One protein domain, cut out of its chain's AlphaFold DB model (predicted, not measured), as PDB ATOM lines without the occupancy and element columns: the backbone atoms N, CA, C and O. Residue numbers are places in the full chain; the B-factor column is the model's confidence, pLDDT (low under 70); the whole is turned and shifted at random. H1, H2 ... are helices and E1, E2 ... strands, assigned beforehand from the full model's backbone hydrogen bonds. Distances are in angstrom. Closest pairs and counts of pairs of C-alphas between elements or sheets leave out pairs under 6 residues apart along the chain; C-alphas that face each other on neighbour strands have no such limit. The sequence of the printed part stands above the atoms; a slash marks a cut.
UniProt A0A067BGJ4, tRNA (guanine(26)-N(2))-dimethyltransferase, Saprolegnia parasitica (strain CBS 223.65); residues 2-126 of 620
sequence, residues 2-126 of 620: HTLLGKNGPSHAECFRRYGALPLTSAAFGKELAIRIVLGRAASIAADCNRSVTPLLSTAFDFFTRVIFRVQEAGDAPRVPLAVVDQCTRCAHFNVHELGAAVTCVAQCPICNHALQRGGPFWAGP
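This is residues 2 to 126 of the 620 residues of the protein "tRNA (guanine(26)-N(2))-dimethyltransferase" of Saprolegnia parasitica (strain CBS 223.65) (UniProt A0A067BGJ4). A small, twisted sheet of three strands, E4, E3 and E5, and a long hairpin of two strands, E1 and E2, lie on different sides of one long helix, H2, which sits between them in the middle. H1 lies off another side of H2 and comes near it at Tyr 19. The printed part has 125 residues, with the named elements in the order H1, H2, E1, E2, E3, E4, E5; the class is mixed, helices and strands. Both sheets, E4 - E3 - E5 and E1 - E2, are antiparallel. The whole is compact, with a radius of gyration of the C-alphas of 14.8 A and spans of 45 by 36 by 24 A.

E3 is residues 82 to 88, 20.3 A long, E4 is residues 94 to 98, and E5 is residues 116 to 123, 20.1 A long, ending at C-alpha 123 (-12.876, -12.879, -91.861). H2, residues 30 to 48, measures 27.1 A and begins at C-alpha 30 (-8.401, -18.691, -80.417). E1, residues 51 to 61, measures 28.5 A, and E2, residues 64 to 73, 28.7 A. H1 is residues 9 to 19, beginning at C-alpha 9 (-6.884, -33.707, -85.344).

E3 is the inner strand; N 85 and O 119 of E5 are 2.9 A apart, and N 86 and O 95 of E4 2.9 A, within hydrogen-bond range. E5 bends by 51 degrees at residue 120. H2 stands at this sheet's level, height 2.9 A; its closest C-alphas to E5 are Gly 40 and Trp 123, 4.2 A. The closest C-alphas of H2 and E1 are Ala 43 and Val 53, 5.4 A. In the hairpin E1 and E2, N 54 and O 70 are 2.9 A apart. H1 and H2 only just touch, with 3 pairs of C-alphas within 8 A, Tyr 19 and Arg 41 closest at 5.4 A. In H1 and H2 every O i to N i+4 pair is within hydrogen-bond range.

The C-alphas farthest apart, Glu 73 and Cys 112, are 45.6 A apart. The printed part has no cut; the link E4 to E5, residues 99 to 115, is long. Confidence is under 70 at residues 62 to 64, 76 to 78 and 103 to 105.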
ATOM      1  N   HIS A   2     -15.487 -25.982 -79.587       75.00
ATOM      2  CA  HIS A   2     -14.476 -27.065 -79.628       75.00
ATOM      3  C   HIS A   2     -13.930 -27.376 -81.037       75.00
ATOM      4  O   HIS A   2     -12.720 -27.509 -81.190       75.00
ATOM      5  N   THR A   3     -14.808 -27.424 -82.044       82.44
ATOM      6  CA  THR A   3     -14.447 -27.559 -83.466       82.44
ATOM      7  C   THR A   3     -13.588 -26.387 -83.951       82.44
ATOM      8  O   THR A   3     -12.501 -26.588 -84.473       82.44
ATOM      9  N   LEU A   4     -14.042 -25.158 -83.694       86.31
ATOM     10  CA  LEU A   4     -13.407 -23.917 -84.152       86.31
ATOM     11  C   LEU A   4     -12.067 -23.602 -83.455       86.31
ATOM     12  O   LEU A   4     -11.272 -22.834 -83.979       86.31
ATOM     13  N   LEU A   5     -11.810 -24.180 -82.276       83.56
ATOM     14  CA  LEU A   5     -10.541 -24.039 -81.548       83.56
ATOM     15  C   LEU A   5      -9.502 -25.106 -81.917       83.56
ATOM     16  O   LEU A   5      -8.388 -25.055 -81.401       83.56
ATOM     17  N   GLY A   6      -9.863 -26.103 -82.732       76.50
ATOM     18  CA  GLY A   6      -8.908 -27.086 -83.238       76.50
ATOM     19  C   GLY A   6      -8.174 -27.879 -82.151       76.50
ATOM     20  O   GLY A   6      -6.972 -28.084 -82.259       76.50
ATOM     21  N   LYS A   7      -8.847 -28.301 -81.068       74.94
ATOM     22  CA  LYS A   7      -8.175 -28.945 -79.914       74.94
ATOM     23  C   LYS A   7      -7.484 -30.283 -80.246       74.94
ATOM     24  O   LYS A   7      -6.614 -30.700 -79.488       74.94
ATOM     25  N   ASN A   8      -7.880 -30.969 -81.319       76.25
ATOM     26  CA  ASN A   8      -7.306 -32.244 -81.776       76.25
ATOM     27  C   ASN A   8      -7.488 -32.451 -83.296       76.25
ATOM     28  O   ASN A   8      -8.304 -31.774 -83.915       76.25
ATOM     29  N   GLY A   9      -6.786 -33.417 -83.900       76.88
ATOM     30  CA  GLY A   9      -6.884 -33.707 -85.344       76.88
ATOM     31  C   GLY A   9      -8.321 -33.853 -85.887       76.88
ATOM     32  O   GLY A   9      -8.659 -33.180 -86.859       76.88
ATOM     33  N   PRO A  10      -9.221 -34.621 -85.238       84.50
ATOM     34  CA  PRO A  10     -10.617 -34.733 -85.674       84.50
ATOM     35  C   PRO A  10     -11.363 -33.394 -85.725       84.50
ATOM     36  O   PRO A  10     -12.156 -33.154 -86.633       84.50
ATOM     37  N   SER A  11     -11.095 -32.486 -84.779       82.56
ATOM     38  CA  SER A  11     -11.715 -31.155 -84.779       82.56
ATOM     39  C   SER A  11     -11.258 -30.272 -85.943       82.56
ATOM     40  O   SER A  11     -12.038 -29.436 -86.389       82.56
ATOM     41  N   HIS A  12     -10.042 -30.479 -86.465       85.94
ATOM     42  CA  HIS A  12      -9.542 -29.760 -87.642       85.94
ATOM     43  C   HIS A  12     -10.295 -30.190 -88.897       85.94
ATOM     44  O   HIS A  12     -10.831 -29.336 -89.600       85.94
ATOM     45  N   ALA A  13     -10.414 -31.502 -89.124       86.06
ATOM     46  CA  ALA A  13     -11.178 -32.052 -90.244       86.06
ATOM     47  C   ALA A  13     -12.649 -31.618 -90.187       86.06
ATOM     48  O   ALA A  13     -13.227 -31.205 -91.190       86.06
ATOM     49  N   GLU A  14     -13.245 -31.637 -88.995       89.06
ATOM     50  CA  GLU A  14     -14.627 -31.210 -88.797       89.06
ATOM     51  C   GLU A  14     -14.824 -29.703 -89.025       89.06
ATOM     52  O   GLU A  14     -15.838 -29.283 -89.586       89.06
ATOM     53  N   CYS A  15     -13.861 -28.879 -88.603       90.50
ATOM     54  CA  CYS A  15     -13.886 -27.441 -88.844       90.50
ATOM     55  C   CYS A  15     -13.779 -27.136 -90.337       90.50
ATOM     56  O   CYS A  15     -14.590 -26.373 -90.859       90.50
ATOM     57  N   PHE A  16     -12.858 -27.801 -91.034       92.62
ATOM     58  CA  PHE A  16     -12.719 -27.674 -92.477       92.62
ATOM     59  C   PHE A  16     -14.002 -28.100 -93.200       92.62
ATOM     60  O   PHE A  16     -14.534 -27.345 -94.006       92.62
ATOM     61  N   ARG A  17     -14.575 -29.253 -92.837       90.94
ATOM     62  CA  ARG A  17     -15.812 -29.768 -93.439       90.94
ATOM     63  C   ARG A  17     -17.001 -28.816 -93.281       90.94
ATOM     64  O   ARG A  17     -17.801 -28.689 -94.200       90.94
ATOM     65  N   ARG A  18     -17.157 -28.175 -92.117       90.62
ATOM     66  CA  ARG A  18     -18.305 -27.290 -91.837       90.62
ATOM     67  C   ARG A  18     -18.096 -25.850 -92.297       90.62
ATOM     68  O   ARG A  18     -19.049 -25.208 -92.732       90.62
ATOM     69  N   TYR A  19     -16.880 -25.333 -92.155       94.56
ATOM     70  CA  TYR A  19     -16.587 -23.906 -92.296       94.56
ATOM     71  C   TYR A  19     -15.603 -23.584 -93.423       94.56
ATOM     72  O   TYR A  19     -15.368 -22.411 -93.685       94.56
ATOM     73  N   GLY A  20     -15.030 -24.585 -94.093       92.56
ATOM     74  CA  GLY A  20     -14.031 -24.375 -95.143       92.56
ATOM     75  C   GLY A  20     -12.722 -23.770 -94.628       92.56
ATOM     76  O   GLY A  20     -11.986 -23.182 -95.409       92.56
ATOM     77  N   ALA A  21     -12.446 -23.880 -93.324       95.12
ATOM     78  CA  ALA A  21     -11.311 -23.238 -92.672       95.12
ATOM     79  C   ALA A  21     -10.589 -24.173 -91.700       95.12
ATOM     80  O   ALA A  21     -11.214 -24.984 -91.009       95.12
ATOM     81  N   LEU A  22      -9.270 -24.008 -91.610       93.50
ATOM     82  CA  LEU A  22      -8.410 -24.693 -90.656       93.50
ATOM     83  C   LEU A  22      -8.282 -23.870 -89.361       93.50
ATOM     84  O   LEU A  22      -7.854 -22.713 -89.407       93.50
ATOM     85  N   PRO A  23      -8.645 -24.437 -88.197       93.06
ATOM     86  CA  PRO A  23      -8.436 -23.794 -86.909       93.06
ATOM     87  C   PRO A  23      -6.976 -23.948 -86.456       93.06
ATOM     88  O   PRO A  23      -6.236 -24.784 -86.969       93.06
ATOM     89  N   LEU A  24      -6.570 -23.184 -85.438       88.88
ATOM     90  CA  LEU A  24      -5.230 -23.284 -84.849       88.88
ATOM     91  C   LEU A  24      -5.265 -23.827 -83.423       88.88
ATOM     92  O   LEU A  24      -5.922 -23.279 -82.532       88.88
ATOM     93  N   THR A  25      -4.493 -24.886 -83.195       81.44
ATOM     94  CA  THR A  25      -4.356 -25.507 -81.878       81.44
ATOM     95  C   THR A  25      -3.600 -24.576 -80.937       81.44
ATOM     96  O   THR A  25      -2.509 -24.105 -81.243       81.44
ATOM     97  N   SER A  26      -4.130 -24.359 -79.732       75.75
ATOM     98  CA  SER A  26      -3.494 -23.512 -78.706       75.75
ATOM     99  C   SER A  26      -3.270 -22.050 -79.125       75.75
ATOM    100  O   SER A  26      -2.427 -21.370 -78.533       75.75
ATOM    101  N   ALA A  27      -4.040 -21.545 -80.095       81.56
ATOM    102  CA  ALA A  27      -3.971 -20.151 -80.510       81.56
ATOM    103  C   ALA A  27      -4.228 -19.189 -79.347       81.56
ATOM    104  O   ALA A  27      -5.211 -19.329 -78.605       81.56
ATOM    105  N   ALA A  28      -3.344 -18.192 -79.203       82.12
ATOM    106  CA  ALA A  28      -3.451 -17.186 -78.150       82.12
ATOM    107  C   ALA A  28      -4.783 -16.425 -78.227       82.12
ATOM    108  O   ALA A  28      -5.437 -16.218 -77.210       82.12
ATOM    109  N   PHE A  29      -5.196 -16.151 -79.460       90.38
ATOM    110  CA  PHE A  29      -6.394 -15.439 -79.885       90.38
ATOM    111  C   PHE A  29      -7.525 -16.382 -80.334       90.38
ATOM    112  O   PHE A  29      -8.402 -15.999 -81.104       90.38
ATOM    113  N   GLY A  30      -7.524 -17.644 -79.879       89.81
ATOM    114  CA  GLY A  30      -8.401 -18.691 -80.417       89.81
ATOM    115  C   GLY A  30      -9.898 -18.354 -80.401       89.81
ATOM    116  O   GLY A  30     -10.622 -18.758 -81.310       89.81
ATOM    117  N   LYS A  31     -10.372 -17.572 -79.418       90.50
ATOM    118  CA  LYS A  31     -11.774 -17.119 -79.398       90.50
ATOM    119  C   LYS A  31     -12.106 -16.191 -80.565       90.50
ATOM    120  O   LYS A  31     -13.161 -16.337 -81.174       90.50
ATOM    121  N   GLU A  32     -11.200 -15.272 -80.882       93.12
ATOM    122  CA  GLU A  32     -11.364 -14.344 -81.998       93.12
ATOM    123  C   GLU A  32     -11.234 -15.071 -83.340       93.12
ATOM    124  O   GLU A  32     -12.054 -14.864 -84.231       93.12
ATOM    125  N   LEU A  33     -10.284 -16.008 -83.461       94.12
ATOM    126  CA  LEU A  33     -10.165 -16.853 -84.654       94.12
ATOM    127  C   LEU A  33     -11.450 -17.647 -84.915       94.12
ATOM    128  O   LEU A  33     -11.912 -17.703 -86.049       94.12
ATOM    129  N   ALA A  34     -12.068 -18.207 -83.874       93.75
ATOM    130  CA  ALA A  34     -13.329 -18.932 -84.003       93.75
ATOM    131  C   ALA A  34     -14.467 -18.047 -84.544       93.75
ATOM    132  O   ALA A  34     -15.185 -18.472 -85.449       93.75
ATOM    133  N   ILE A  35     -14.608 -16.818 -84.029       95.00
ATOM    134  CA  ILE A  35     -15.559 -15.816 -84.545       95.00
ATOM    135  C   ILE A  35     -15.293 -15.555 -86.028       95.00
ATOM    136  O   ILE A  35     -16.206 -15.625 -86.852       95.00
ATOM    137  N   ARG A  36     -14.032 -15.283 -86.370       95.38
ATOM    138  CA  ARG A  36     -13.633 -14.916 -87.729       95.38
ATOM    139  C   ARG A  36     -13.795 -16.063 -88.722       95.38
ATOM    140  O   ARG A  36     -14.132 -15.799 -89.869       95.38
ATOM    141  N   ILE A  37     -13.615 -17.319 -88.311       95.81
ATOM    142  CA  ILE A  37     -13.895 -18.493 -89.155       95.81
ATOM    143  C   ILE A  37     -15.388 -18.565 -89.498       95.81
ATOM    144  O   ILE A  37     -15.749 -18.750 -90.660       95.81
ATOM    145  N   VAL A  38     -16.265 -18.378 -88.504       95.56
ATOM    146  CA  VAL A  38     -17.722 -18.395 -88.724       95.56
ATOM    147  C   VAL A  38     -18.140 -17.264 -89.662       95.56
ATOM    148  O   VAL A  38     -18.868 -17.509 -90.623       95.56
ATOM    149  N   LEU A  39     -17.638 -16.050 -89.423       95.69
ATOM    150  CA  LEU A  39     -17.886 -14.899 -90.293       95.69
ATOM    151  C   LEU A  39     -17.334 -15.098 -91.702       95.69
ATOM    152  O   LEU A  39     -18.016 -14.770 -92.664       95.69
ATOM    153  N   GLY A  40     -16.135 -15.670 -91.830       95.44
ATOM    154  CA  GLY A  40     -15.518 -15.951 -93.123       95.44
ATOM    155  C   GLY A  40     -16.394 -16.881 -93.952       95.44
ATOM    156  O   GLY A  40     -16.706 -16.566 -95.095       95.44
ATOM    157  N   ARG A  41     -16.896 -17.966 -93.344       95.31
ATOM    158  CA  ARG A  41     -17.812 -18.886 -94.025       95.31
ATOM    159  C   ARG A  41     -19.133 -18.221 -94.404       95.31
ATOM    160  O   ARG A  41     -19.600 -18.425 -95.520       95.31
ATOM    161  N   ALA A  42     -19.729 -17.452 -93.494       94.81
ATOM    162  CA  ALA A  42     -20.974 -16.739 -93.767       94.81
ATOM    163  C   ALA A  42     -20.808 -15.743 -94.925       94.81
ATOM    164  O   ALA A  42     -21.647 -15.694 -95.817       94.81
ATOM    165  N   ALA A  43     -19.700 -15.001 -94.940       93.38
ATOM    166  CA  ALA A  43     -19.402 -14.031 -95.980       93.38
ATOM    167  C   ALA A  43     -19.103 -14.694 -97.334       93.38
ATOM    168  O   ALA A  43     -19.570 -14.192 -98.349       93.38
ATOM    169  N   SER A  44     -18.409 -15.839 -97.359       92.25
ATOM    170  CA  SER A  44     -18.233 -16.626 -98.587       92.25
ATOM    171  C   SER A  44     -19.570 -17.098 -99.161       92.25
ATOM    172  O   SER A  44     -19.826 -16.882-100.336       92.25
ATOM    173  N   ILE A  45     -20.450 -17.670 -98.329       92.94
ATOM    174  CA  ILE A  45     -21.779 -18.128 -98.775       92.94
ATOM    175  C   ILE A  45     -22.623 -16.951 -99.286       92.94
ATOM    176  O   ILE A  45     -23.330 -17.080-100.279       92.94
ATOM    177  N   ALA A  46     -22.565 -15.800 -98.613       91.94
ATOM    178  CA  ALA A  46     -23.289 -14.611 -99.051       91.94
ATOM    179  C   ALA A  46     -22.774 -14.095-100.402       91.94
ATOM    180  O   ALA A  46     -23.583 -13.746-101.261       91.94
ATOM    181  N   ALA A  47     -21.456 -14.094-100.611       90.56
ATOM    182  CA  ALA A  47     -20.854 -13.674-101.871       90.56
ATOM    183  C   ALA A  47     -21.278 -14.570-103.043       90.56
ATOM    184  O   ALA A  47     -21.604 -14.037-104.101       90.56
ATOM    185  N   ASP A  48     -21.401 -15.887-102.830       89.44
ATOM    186  CA  ASP A  48     -21.943 -16.829-103.828       89.44
ATOM    187  C   ASP A  48     -23.386 -16.476-104.252       89.44
ATOM    188  O   ASP A  48     -23.855 -16.887-105.310       89.44
ATOM    189  N   CYS A  49     -24.103 -15.705-103.429       89.94
ATOM    190  CA  CYS A  49     -25.466 -15.235-103.672       89.94
ATOM    191  C   CYS A  49     -25.543 -13.746-104.072       89.94
ATOM    192  O   CYS A  49     -26.620 -13.158-103.972       89.94
ATOM    193  N   ASN A  50     -24.435 -13.107-104.478       89.12
ATOM    194  CA  ASN A  50     -24.357 -11.657-104.738       89.12
ATOM    195  C   ASN A  50     -24.865 -10.813-103.549       89.12
ATOM    196  O   ASN A  50     -25.598  -9.825-103.689       89.12
ATOM    197  N   ARG A  51     -24.512 -11.243-102.334       92.19
ATOM    198  CA  ARG A  51     -24.802 -10.558-101.073       92.19
ATOM    199  C   ARG A  51     -23.513 -10.245-100.323       92.19
ATOM    200  O   ARG A  51     -22.495 -10.910-100.480       92.19
ATOM    201  N   SER A  52     -23.578  -9.243 -99.455       91.38
ATOM    202  CA  SER A  52     -22.509  -8.902 -98.515       91.38
ATOM    203  C   SER A  52     -22.948  -9.154 -97.073       91.38
ATOM    204  O   SER A  52     -24.138  -9.136 -96.753       91.38
ATOM    205  N   VAL A  53     -21.967  -9.411 -96.204       92.94
ATOM    206  CA  VAL A  53     -22.161  -9.591 -94.761       92.94
ATOM    207  C   VAL A  53     -21.506  -8.432 -94.021       92.94
ATOM    208  O   VAL A  53     -20.317  -8.174 -94.197       92.94
ATOM    209  N   THR A  54     -22.263  -7.781 -93.142       93.00
ATOM    210  CA  THR A  54     -21.751  -6.760 -92.218       93.00
ATOM    211  C   THR A  54     -21.913  -7.250 -90.779       93.00
ATOM    212  O   THR A  54     -23.046  -7.329 -90.292       93.00
ATOM    213  N   PRO A  55     -20.820  -7.596 -90.076       94.50
ATOM    214  CA  PRO A  55     -20.873  -7.953 -88.660       94.50
ATOM    215  C   PRO A  55     -21.381  -6.777 -87.821       94.50
ATOM    216  O   PRO A  55     -20.831  -5.686 -87.900       94.50
ATOM    217  N   LEU A  56     -22.424  -7.004 -87.023       93.81
ATOM    218  CA  LEU A  56     -23.014  -6.002 -86.128       93.81
ATOM    219  C   LEU A  56     -22.476  -6.158 -84.706       93.81
ATOM    220  O   LEU A  56     -21.970  -5.199 -84.131       93.81
ATOM    221  N   LEU A  57     -22.571  -7.380 -84.170       91.56
ATOM    222  CA  LEU A  57     -22.060  -7.746 -82.853       91.56
ATOM    223  C   LEU A  57     -21.466  -9.154 -82.882       91.56
ATOM    224  O   LEU A  57     -22.180 -10.127 -83.133       91.56
ATOM    225  N   SER A  58     -20.188  -9.281 -82.550       93.00
ATOM    226  CA  SER A  58     -19.524 -10.577 -82.386       93.00
ATOM    227  C   SER A  58     -19.025 -10.759 -80.960       93.00
ATOM    228  O   SER A  58     -18.424  -9.853 -80.398       93.00
ATOM    229  N   THR A  59     -19.256 -11.925 -80.361       88.62
ATOM    230  CA  THR A  59     -18.821 -12.235 -78.991       88.62
ATOM    231  C   THR A  59     -18.614 -13.736 -78.786       88.62
ATOM    232  O   THR A  59     -19.114 -14.572 -79.546       88.62
ATOM    233  N   ALA A  60     -17.860 -14.099 -77.751       82.44
ATOM    234  CA  ALA A  60     -17.709 -15.473 -77.301       82.44
ATOM    235  C   ALA A  60     -17.828 -15.557 -75.774       82.44
ATOM    236  O   ALA A  60     -17.026 -14.965 -75.052       82.44
ATOM    237  N   PHE A  61     -18.774 -16.373 -75.304       72.25
ATOM    238  CA  PHE A  61     -18.971 -16.694 -73.891       72.25
ATOM    239  C   PHE A  61     -18.707 -18.186 -73.691       72.25
ATOM    240  O   PHE A  61     -19.308 -19.027 -74.364       72.25
ATOM    241  N   ASP A  62     -17.765 -18.513 -72.807       65.88
ATOM    242  CA  ASP A  62     -17.338 -19.875 -72.471       65.88
ATOM    243  C   ASP A  62     -17.110 -20.804 -73.681       65.88
ATOM    244  O   ASP A  62     -16.023 -20.834 -74.270       65.88
ATOM    245  N   PHE A  63     -18.133 -21.586 -74.051       61.72
ATOM    246  CA  PHE A  63     -18.075 -22.661 -75.047       61.72
ATOM    247  C   PHE A  63     -18.842 -22.375 -76.341       61.72
ATOM    248  O   PHE A  63     -18.879 -23.246 -77.224       61.72
ATOM    249  N   PHE A  64     -19.424 -21.187 -76.498       69.50
ATOM    250  CA  PHE A  64     -20.106 -20.807 -77.729       69.50
ATOM    251  C   PHE A  64     -19.703 -19.416 -78.210       69.50
ATOM    252  O   PHE A  64     -19.157 -18.582 -77.491       69.50
ATOM    253  N   THR A  65     -19.938 -19.214 -79.494       82.00
ATOM    254  CA  THR A  65     -19.594 -18.010 -80.230       82.00
ATOM    255  C   THR A  65     -20.898 -17.469 -80.784       82.00
ATOM    256  O   THR A  65     -21.641 -18.233 -81.403       82.00
ATOM    257  N   ARG A  66     -21.202 -16.195 -80.548       88.69
ATOM    258  CA  ARG A  66     -22.394 -15.547 -81.090       88.69
ATOM    259  C   ARG A  66     -21.961 -14.446 -82.036       88.69
ATOM    260  O   ARG A  66     -21.165 -13.585 -81.676       88.69
ATOM    261  N   VAL A  67     -22.490 -14.507 -83.246       93.00
ATOM    262  CA  VAL A  67     -22.211 -13.540 -84.297       93.00
ATOM    263  C   VAL A  67     -23.552 -13.062 -84.824       93.00
ATOM    264  O   VAL A  67     -24.363 -13.865 -85.279       93.00
ATOM    265  N   ILE A  68     -23.794 -11.764 -84.708       94.12
ATOM    266  CA  ILE A  68     -24.943 -11.069 -85.275       94.12
ATOM    267  C   ILE A  68     -24.405 -10.274 -86.451       94.12
ATOM    268  O   ILE A  68     -23.491  -9.467 -86.286       94.12
ATOM    269  N   PHE A  69     -24.952 -10.505 -87.634       95.25
ATOM    270  CA  PHE A  69     -24.542  -9.823 -88.848       95.25
ATOM    271  C   PHE A  69     -25.754  -9.531 -89.723       95.25
ATOM    272  O   PHE A  69     -26.765 -10.232 -89.668       95.25
ATOM    273  N   ARG A  70     -25.645  -8.475 -90.522       94.88
ATOM    274  CA  ARG A  70     -26.628  -8.105 -91.535       94.88
ATOM    275  C   ARG A  70     -26.207  -8.697 -92.874       94.88
ATOM    276  O   ARG A  70     -25.022  -8.665 -93.199       94.88
ATOM    277  N   VAL A  71     -27.170  -9.206 -93.637       94.00
ATOM    278  CA  VAL A  71     -26.980  -9.608 -95.036       94.00
ATOM    279  C   VAL A  71     -27.662  -8.569 -95.915       94.00
ATOM    280  O   VAL A  71     -28.810  -8.214 -95.653       94.00
ATOM    281  N   GLN A  72     -26.958  -8.053 -96.917       91.38
ATOM    282  CA  GLN A  72     -27.472  -7.012 -97.813       91.38
ATOM    283  C   GLN A  72     -27.144  -7.346 -99.264       91.38
ATOM    284  O   GLN A  72     -26.216  -8.113 -99.529       91.38
ATOM    285  N   GLU A  73     -27.902  -6.777-100.202       88.94
ATOM    286  CA  GLU A  73     -27.534  -6.833-101.617       88.94
ATOM    287  C   GLU A  73     -26.147  -6.223-101.809       88.94
ATOM    288  O   GLU A  73     -25.827  -5.185-101.228       88.94
ATOM    289  N   ALA A  74     -25.306  -6.908-102.571       79.81
ATOM    290  CA  ALA A  74     -24.035  -6.368-103.009       79.81
ATOM    291  C   ALA A  74     -24.130  -6.021-104.497       79.81
ATOM    292  O   ALA A  74     -24.861  -6.681-105.233       79.81
ATOM    293  N   GLY A  75     -23.385  -4.999-104.927       72.44
ATOM    294  CA  GLY A  75     -23.132  -4.776-106.353       72.44
ATOM    295  C   GLY A  75     -22.293  -5.905-106.962       72.44
ATOM    296  O   GLY A  75     -21.965  -6.881-106.283       72.44
ATOM    297  N   ASP A  76     -21.911  -5.759-108.230       63.25
ATOM    298  CA  ASP A  76     -21.151  -6.789-108.942       63.25
ATOM    299  C   ASP A  76     -19.811  -7.108-108.247       63.25
ATOM    300  O   ASP A  76     -18.997  -6.222-107.982       63.25
ATOM    301  N   ALA A  77     -19.591  -8.399-107.962       62.59
ATOM    302  CA  ALA A  77     -18.382  -8.978-107.360       62.59
ATOM    303  C   ALA A  77     -17.975  -8.414-105.970       62.59
ATOM    304  O   ALA A  77     -16.914  -7.791-105.833       62.59
ATOM    305  N   PRO A  78     -18.744  -8.679-104.889       67.56
ATOM    306  CA  PRO A  78     -18.360  -8.262-103.540       67.56
ATOM    307  C   PRO A  78     -17.027  -8.890-103.111       67.56
ATOM    308  O   PRO A  78     -16.921 -10.104-102.921       67.56
ATOM    309  N   ARG A  79     -16.002  -8.059-102.888       78.56
ATOM    310  CA  ARG A  79     -14.726  -8.517-102.322       78.56
ATOM    311  C   ARG A  79     -14.943  -8.978-100.881       78.56
ATOM    312  O   ARG A  79     -15.195  -8.163 -99.995       78.56
ATOM    313  N   VAL A  80     -14.795 -10.278-100.632       86.75
ATOM    314  CA  VAL A  80     -14.840 -10.833 -99.273       86.75
ATOM    315  C   VAL A  80     -13.468 -10.653 -98.615       86.75
ATOM    316  O   VAL A  80     -12.489 -11.211 -99.115       86.75
ATOM    317  N   PRO A  81     -13.351  -9.905 -97.501       90.50
ATOM    318  CA  PRO A  81     -12.084  -9.717 -96.804       90.50
ATOM    319  C   PRO A  81     -11.725 -10.994 -96.036       90.50
ATOM    320  O   PRO A  81     -11.992 -11.115 -94.839       90.50
ATOM    321  N   LEU A  82     -11.151 -11.975 -96.732       93.62
ATOM    322  CA  LEU A  82     -10.631 -13.200 -96.133       93.62
ATOM    323  C   LEU A  82      -9.115 -13.107 -95.949       93.62
ATOM    324  O   LEU A  82      -8.408 -12.532 -96.771       93.62
ATOM    325  N   ALA A  83      -8.613 -13.719 -94.885       94.19
ATOM    326  CA  ALA A  83      -7.190 -13.828 -94.602       94.19
ATOM    327  C   ALA A  83      -6.827 -15.210 -94.054       94.19
ATOM    328  O   ALA A  83      -7.684 -15.970 -93.594       94.19
ATOM    329  N   VAL A  84      -5.535 -15.516 -94.086       94.06
ATOM    330  CA  VAL A  84      -4.910 -16.633 -93.372       94.06
ATOM    331  C   VAL A  84      -3.943 -16.089 -92.326       94.06
ATOM    332  O   VAL A  84      -3.528 -14.934 -92.386       94.06
ATOM    333  N   VAL A  85      -3.605 -16.902 -91.329       92.88
ATOM    334  CA  VAL A  85      -2.695 -16.513 -90.248       92.88
ATOM    335  C   VAL A  85      -1.642 -17.584 -90.056       92.88
ATOM    336  O   VAL A  85      -1.975 -18.757 -89.915       92.88
ATOM    337  N   ASP A  86      -0.383 -17.165 -90.013       91.62
ATOM    338  CA  ASP A  86       0.737 -18.011 -89.630       91.62
ATOM    339  C   ASP A  86       1.077 -17.723 -88.169       91.62
ATOM    340  O   ASP A  86       1.400 -16.593 -87.813       91.62
ATOM    341  N   GLN A  87       0.978 -18.727 -87.300       90.38
ATOM    342  CA  GLN A  87       1.195 -18.598 -85.862       90.38
ATOM    343  C   GLN A  87       2.349 -19.483 -85.392       90.38
ATOM    344  O   GLN A  87       2.390 -20.688 -85.631       90.38
ATOM    345  N   CYS A  88       3.246 -18.904 -84.604       87.00
ATOM    346  CA  CYS A  88       4.217 -19.654 -83.834       87.00
ATOM    347  C   CYS A  88       3.554 -20.302 -82.612       87.00
ATOM    348  O   CYS A  88       3.046 -19.623 -81.713       87.00
ATOM    349  N   THR A  89       3.634 -21.627 -82.524       79.62
ATOM    350  CA  THR A  89       3.121 -22.416 -81.387       79.62
ATOM    351  C   THR A  89       3.935 -22.234 -80.105       79.62
ATOM    352  O   THR A  89       3.500 -22.643 -79.026       79.62
ATOM    353  N   ARG A  90       5.112 -21.608 -80.212       81.56
ATOM    354  CA  ARG A  90       6.075 -21.460 -79.126       81.56
ATOM    355  C   ARG A  90       6.020 -20.099 -78.441       81.56
ATOM    356  O   ARG A  90       5.774 -20.041 -77.241       81.56
ATOM    357  N   CYS A  91       6.271 -19.022 -79.184       79.25
ATOM    358  CA  CYS A  91       6.366 -17.671 -78.621       79.25
ATOM    359  C   CYS A  91       5.061 -16.869 -78.719       79.25
ATOM    360  O   CYS A  91       5.006 -15.774 -78.176       79.25
ATOM    361  N   ALA A  92       4.021 -17.407 -79.370       85.44
ATOM    362  CA  ALA A  92       2.752 -16.735 -79.670       85.44
ATOM    363  C   ALA A  92       2.823 -15.598 -80.713       85.44
ATOM    364  O   ALA A  92       1.832 -14.895 -80.902       85.44
ATOM    365  N   HIS A  93       3.938 -15.465 -81.439       87.81
ATOM    366  CA  HIS A  93       4.022 -14.621 -82.631       87.81
ATOM    367  C   HIS A  93       3.003 -15.077 -83.678       87.81
ATOM    368  O   HIS A  93       2.798 -16.281 -83.852       87.81
ATOM    369  N   PHE A  94       2.409 -14.134 -84.398       91.44
ATOM    370  CA  PHE A  94       1.582 -14.431 -85.555       91.44
ATOM    371  C   PHE A  94       1.730 -13.361 -86.634       91.44
ATOM    372  O   PHE A  94       2.084 -12.219 -86.334       91.44
ATOM    373  N   ASN A  95       1.420 -13.737 -87.871       89.88
ATOM    374  CA  ASN A  95       1.316 -12.827 -88.999       89.88
ATOM    375  C   ASN A  95       0.043 -13.117 -89.797       89.88
ATOM    376  O   ASN A  95      -0.300 -14.280 -90.010       89.88
ATOM    377  N   VAL A  96      -0.670 -12.067 -90.199       91.31
ATOM    378  CA  VAL A  96      -1.929 -12.172 -90.944       91.31
ATOM    379  C   VAL A  96      -1.677 -11.802 -92.397       91.31
ATOM    380  O   VAL A  96      -1.022 -10.807 -92.691       91.31
ATOM    381  N   HIS A  97      -2.220 -12.608 -93.299       91.12
ATOM    382  CA  HIS A  97      -2.029 -12.489 -94.734       91.12
ATOM    383  C   HIS A  97      -3.390 -12.430 -95.421       91.12
ATOM    384  O   HIS A  97      -4.140 -13.407 -95.391       91.12
ATOM    385  N   GLU A  98      -3.718 -11.295 -96.034       90.81
ATOM    386  CA  GLU A  98      -4.937 -11.169 -96.834       90.81
ATOM    387  C   GLU A  98      -4.894 -12.106 -98.044       90.81
ATOM    388  O   GLU A  98      -3.888 -12.201 -98.752       90.81
ATOM    389  N   LEU A  99      -6.002 -12.798 -98.299       87.12
ATOM    390  CA  LEU A  99      -6.139 -13.626 -99.488       87.12
ATOM    391  C   LEU A  99      -6.271 -12.736-100.726       87.12
ATOM    392  O   LEU A  99      -7.054 -11.786-100.749       87.12
ATOM    393  N   GLY A 100      -5.485 -13.055-101.756       80.06
ATOM    394  CA  GLY A 100      -5.365 -12.257-102.978       80.06
ATOM    395  C   GLY A 100      -4.208 -11.251-102.971       80.06
ATOM    396  O   GLY A 100      -3.920 -10.677-104.017       80.06
ATOM    397  N   ALA A 101      -3.510 -11.059-101.846       79.06
ATOM    398  CA  ALA A 101      -2.255 -10.306-101.807       79.06
ATOM    399  C   ALA A 101      -1.053 -11.197-102.186       79.06
ATOM    400  O   ALA A 101      -1.072 -12.410-101.967       79.06
ATOM    401  N   ALA A 102       0.019 -10.605-102.724       72.62
ATOM    402  CA  ALA A 102       1.287 -11.307-102.923       72.62
ATOM    403  C   ALA A 102       1.943 -11.580-101.557       72.62
ATOM    404  O   ALA A 102       2.292 -10.646-100.837       72.62
ATOM    405  N   VAL A 103       2.092 -12.854-101.181       65.88
ATOM    406  CA  VAL A 103       2.568 -13.253 -99.845       65.88
ATOM    407  C   VAL A 103       3.779 -14.176 -99.954       65.88
ATOM    408  O   VAL A 103       3.691 -15.277-100.497       65.88
ATOM    409  N   THR A 104       4.902 -13.777 -99.355       67.00
ATOM    410  CA  THR A 104       6.038 -14.669 -99.093       67.00
ATOM    411  C   THR A 104       5.747 -15.535 -97.870       67.00
ATOM    412  O   THR A 104       5.694 -15.040 -96.745       67.00
ATOM    413  N   CYS A 105       5.552 -16.837 -98.085       63.22
ATOM    414  CA  CYS A 105       5.356 -17.799 -97.004       63.22
ATOM    415  C   CYS A 105       6.699 -18.109 -96.332       63.22
ATOM    416  O   CYS A 105       7.603 -18.638 -96.975       63.22
ATOM    417  N   VAL A 106       6.819 -17.817 -95.037       74.12
ATOM    418  CA  VAL A 106       8.005 -18.170 -94.246       74.12
ATOM    419  C   VAL A 106       7.665 -19.396 -93.401       74.12
ATOM    420  O   VAL A 106       6.656 -19.403 -92.706       74.12
ATOM    421  N   ALA A 107       8.477 -20.452 -93.456       79.44
ATOM    422  CA  ALA A 107       8.224 -21.674 -92.680       79.44
ATOM    423  C   ALA A 107       8.603 -21.533 -91.189       79.44
ATOM    424  O   ALA A 107       8.114 -22.277 -90.334       79.44
ATOM    425  N   GLN A 108       9.491 -20.586 -90.879       86.19
ATOM    426  CA  GLN A 108      10.096 -20.398 -89.564       86.19
ATOM    427  C   GLN A 108       9.702 -19.054 -88.949       86.19
ATOM    428  O   GLN A 108       9.591 -18.033 -89.625       86.19
ATOM    429  N   CYS A 109       9.492 -19.057 -87.636       85.38
ATOM    430  CA  CYS A 109       9.126 -17.872 -86.879       85.38
ATOM    431  C   CYS A 109      10.287 -16.862 -86.833       85.38
ATOM    432  O   CYS A 109      11.356 -17.215 -86.336       85.38
ATOM    433  N   PRO A 110      10.073 -15.582 -87.194       82.62
ATOM    434  CA  PRO A 110      11.129 -14.565 -87.171       82.62
ATOM    435  C   PRO A 110      11.605 -14.196 -85.755       82.62
ATOM    436  O   PRO A 110      12.616 -13.521 -85.605       82.62
ATOM    437  N   ILE A 111      10.879 -14.615 -84.713       80.44
ATOM    438  CA  ILE A 111      11.191 -14.298 -83.312       80.44
ATOM    439  C   ILE A 111      11.993 -15.413 -82.636       80.44
ATOM    440  O   ILE A 111      12.915 -15.142 -81.877       80.44
ATOM    441  N   CYS A 112      11.628 -16.676 -82.869       78.50
ATOM    442  CA  CYS A 112      12.205 -17.813 -82.139       78.50
ATOM    443  C   CYS A 112      12.559 -19.012 -83.027       78.50
ATOM    444  O   CYS A 112      12.700 -20.123 -82.523       78.50
ATOM    445  N   ASN A 113      12.599 -18.815 -84.345       82.62
ATOM    446  CA  ASN A 113      12.924 -19.807 -85.373       82.62
ATOM    447  C   ASN A 113      12.101 -21.114 -85.363       82.62
ATOM    448  O   ASN A 113      12.384 -22.050 -86.107       82.62
ATOM    449  N   HIS A 114      11.072 -21.207 -84.522       84.38
ATOM    450  CA  HIS A 114      10.207 -22.375 -84.426       84.38
ATOM    451  C   HIS A 114       9.232 -22.438 -85.605       84.38
ATOM    452  O   HIS A 114       8.892 -21.405 -86.184       84.38
ATOM    453  N   ALA A 115       8.747 -23.636 -85.928       84.81
ATOM    454  CA  ALA A 115       7.798 -23.835 -87.016       84.81
ATOM    455  C   ALA A 115       6.519 -22.999 -86.823       84.81
ATOM    456  O   ALA A 115       5.993 -22.880 -85.708       84.81
ATOM    457  N   LEU A 116       6.027 -22.429 -87.922       88.69
ATOM    458  CA  LEU A 116       4.742 -21.739 -87.973       88.69
ATOM    459  C   LEU A 116       3.628 -22.719 -88.365       88.69
ATOM    460  O   LEU A 116       3.816 -23.595 -89.206       88.69
ATOM    461  N   GLN A 117       2.459 -22.572 -87.743       89.62
ATOM    462  CA  GLN A 117       1.226 -23.247 -88.139       89.62
ATOM    463  C   GLN A 117       0.310 -22.264 -88.857       89.62
ATOM    464  O   GLN A 117       0.103 -21.155 -88.368       89.62
ATOM    465  N   ARG A 118      -0.278 -22.693 -89.974       91.44
ATOM    466  CA  ARG A 118      -1.218 -21.887 -90.754       91.44
ATOM    467  C   ARG A 118      -2.666 -22.191 -90.380       91.44
ATOM    468  O   ARG A 118      -3.053 -23.354 -90.304       91.44
ATOM    469  N   GLY A 119      -3.461 -21.144 -90.186       92.06
ATOM    470  CA  GLY A 119      -4.908 -21.203 -89.985       92.06
ATOM    471  C   GLY A 119      -5.672 -20.297 -90.950       92.06
ATOM    472  O   GLY A 119      -5.103 -19.378 -91.538       92.06
ATOM    473  N   GLY A 120      -6.976 -20.537 -91.083       93.25
ATOM    474  CA  GLY A 120      -7.874 -19.833 -92.005       93.25
ATOM    475  C   GLY A 120      -8.361 -20.708 -93.171       93.25
ATOM    476  O   GLY A 120      -8.141 -21.922 -93.148       93.25
ATOM    477  N   PRO A 121      -9.037 -20.127 -94.179       94.88
ATOM    478  CA  PRO A 121      -9.415 -18.715 -94.295       94.88
ATOM    479  C   PRO A 121     -10.350 -18.229 -93.179       94.88
ATOM    480  O   PRO A 121     -11.158 -18.987 -92.650       94.88
ATOM    481  N   PHE A 122     -10.255 -16.954 -92.812       95.50
ATOM    482  CA  PHE A 122     -11.142 -16.316 -91.838       95.50
ATOM    483  C   PHE A 122     -11.430 -14.858 -92.221       95.50
ATOM    484  O   PHE A 122     -10.691 -14.254 -92.992       95.50
ATOM    485  N   TRP A 123     -12.496 -14.281 -91.666       95.50
ATOM    486  CA  TRP A 123     -12.876 -12.879 -91.861       95.50
ATOM    487  C   TRP A 123     -11.837 -11.902 -91.292       95.50
ATOM    488  O   TRP A 123     -11.607 -11.864 -90.080       95.50
ATOM    489  N   ALA A 124     -11.244 -11.083 -92.155       93.62
ATOM    490  CA  ALA A 124     -10.229 -10.086 -91.816       93.62
ATOM    491  C   ALA A 124     -10.818  -8.716 -91.440       93.62
ATOM    492  O   ALA A 124     -10.144  -7.916 -90.799       93.62
ATOM    493  N   GLY A 125     -12.077  -8.455 -91.800       91.94
ATOM    494  CA  GLY A 125     -12.727  -7.172 -91.542       91.94
ATOM    495  C   GLY A 125     -13.060  -6.910 -90.061       91.94
ATOM    496  O   GLY A 125     -12.793  -7.746 -89.184       91.94
ATOM    497  N   PRO A 126     -13.701  -5.762 -89.776       92.12
ATOM    498  CA  PRO A 126     -14.201  -5.424 -88.446       92.12
ATOM    499  C   PRO A 126     -15.193  -6.470 -87.921       92.12
ATOM    500  O   PRO A 126     -15.932  -7.081 -88.690       92.12
TER     501      PRO A 126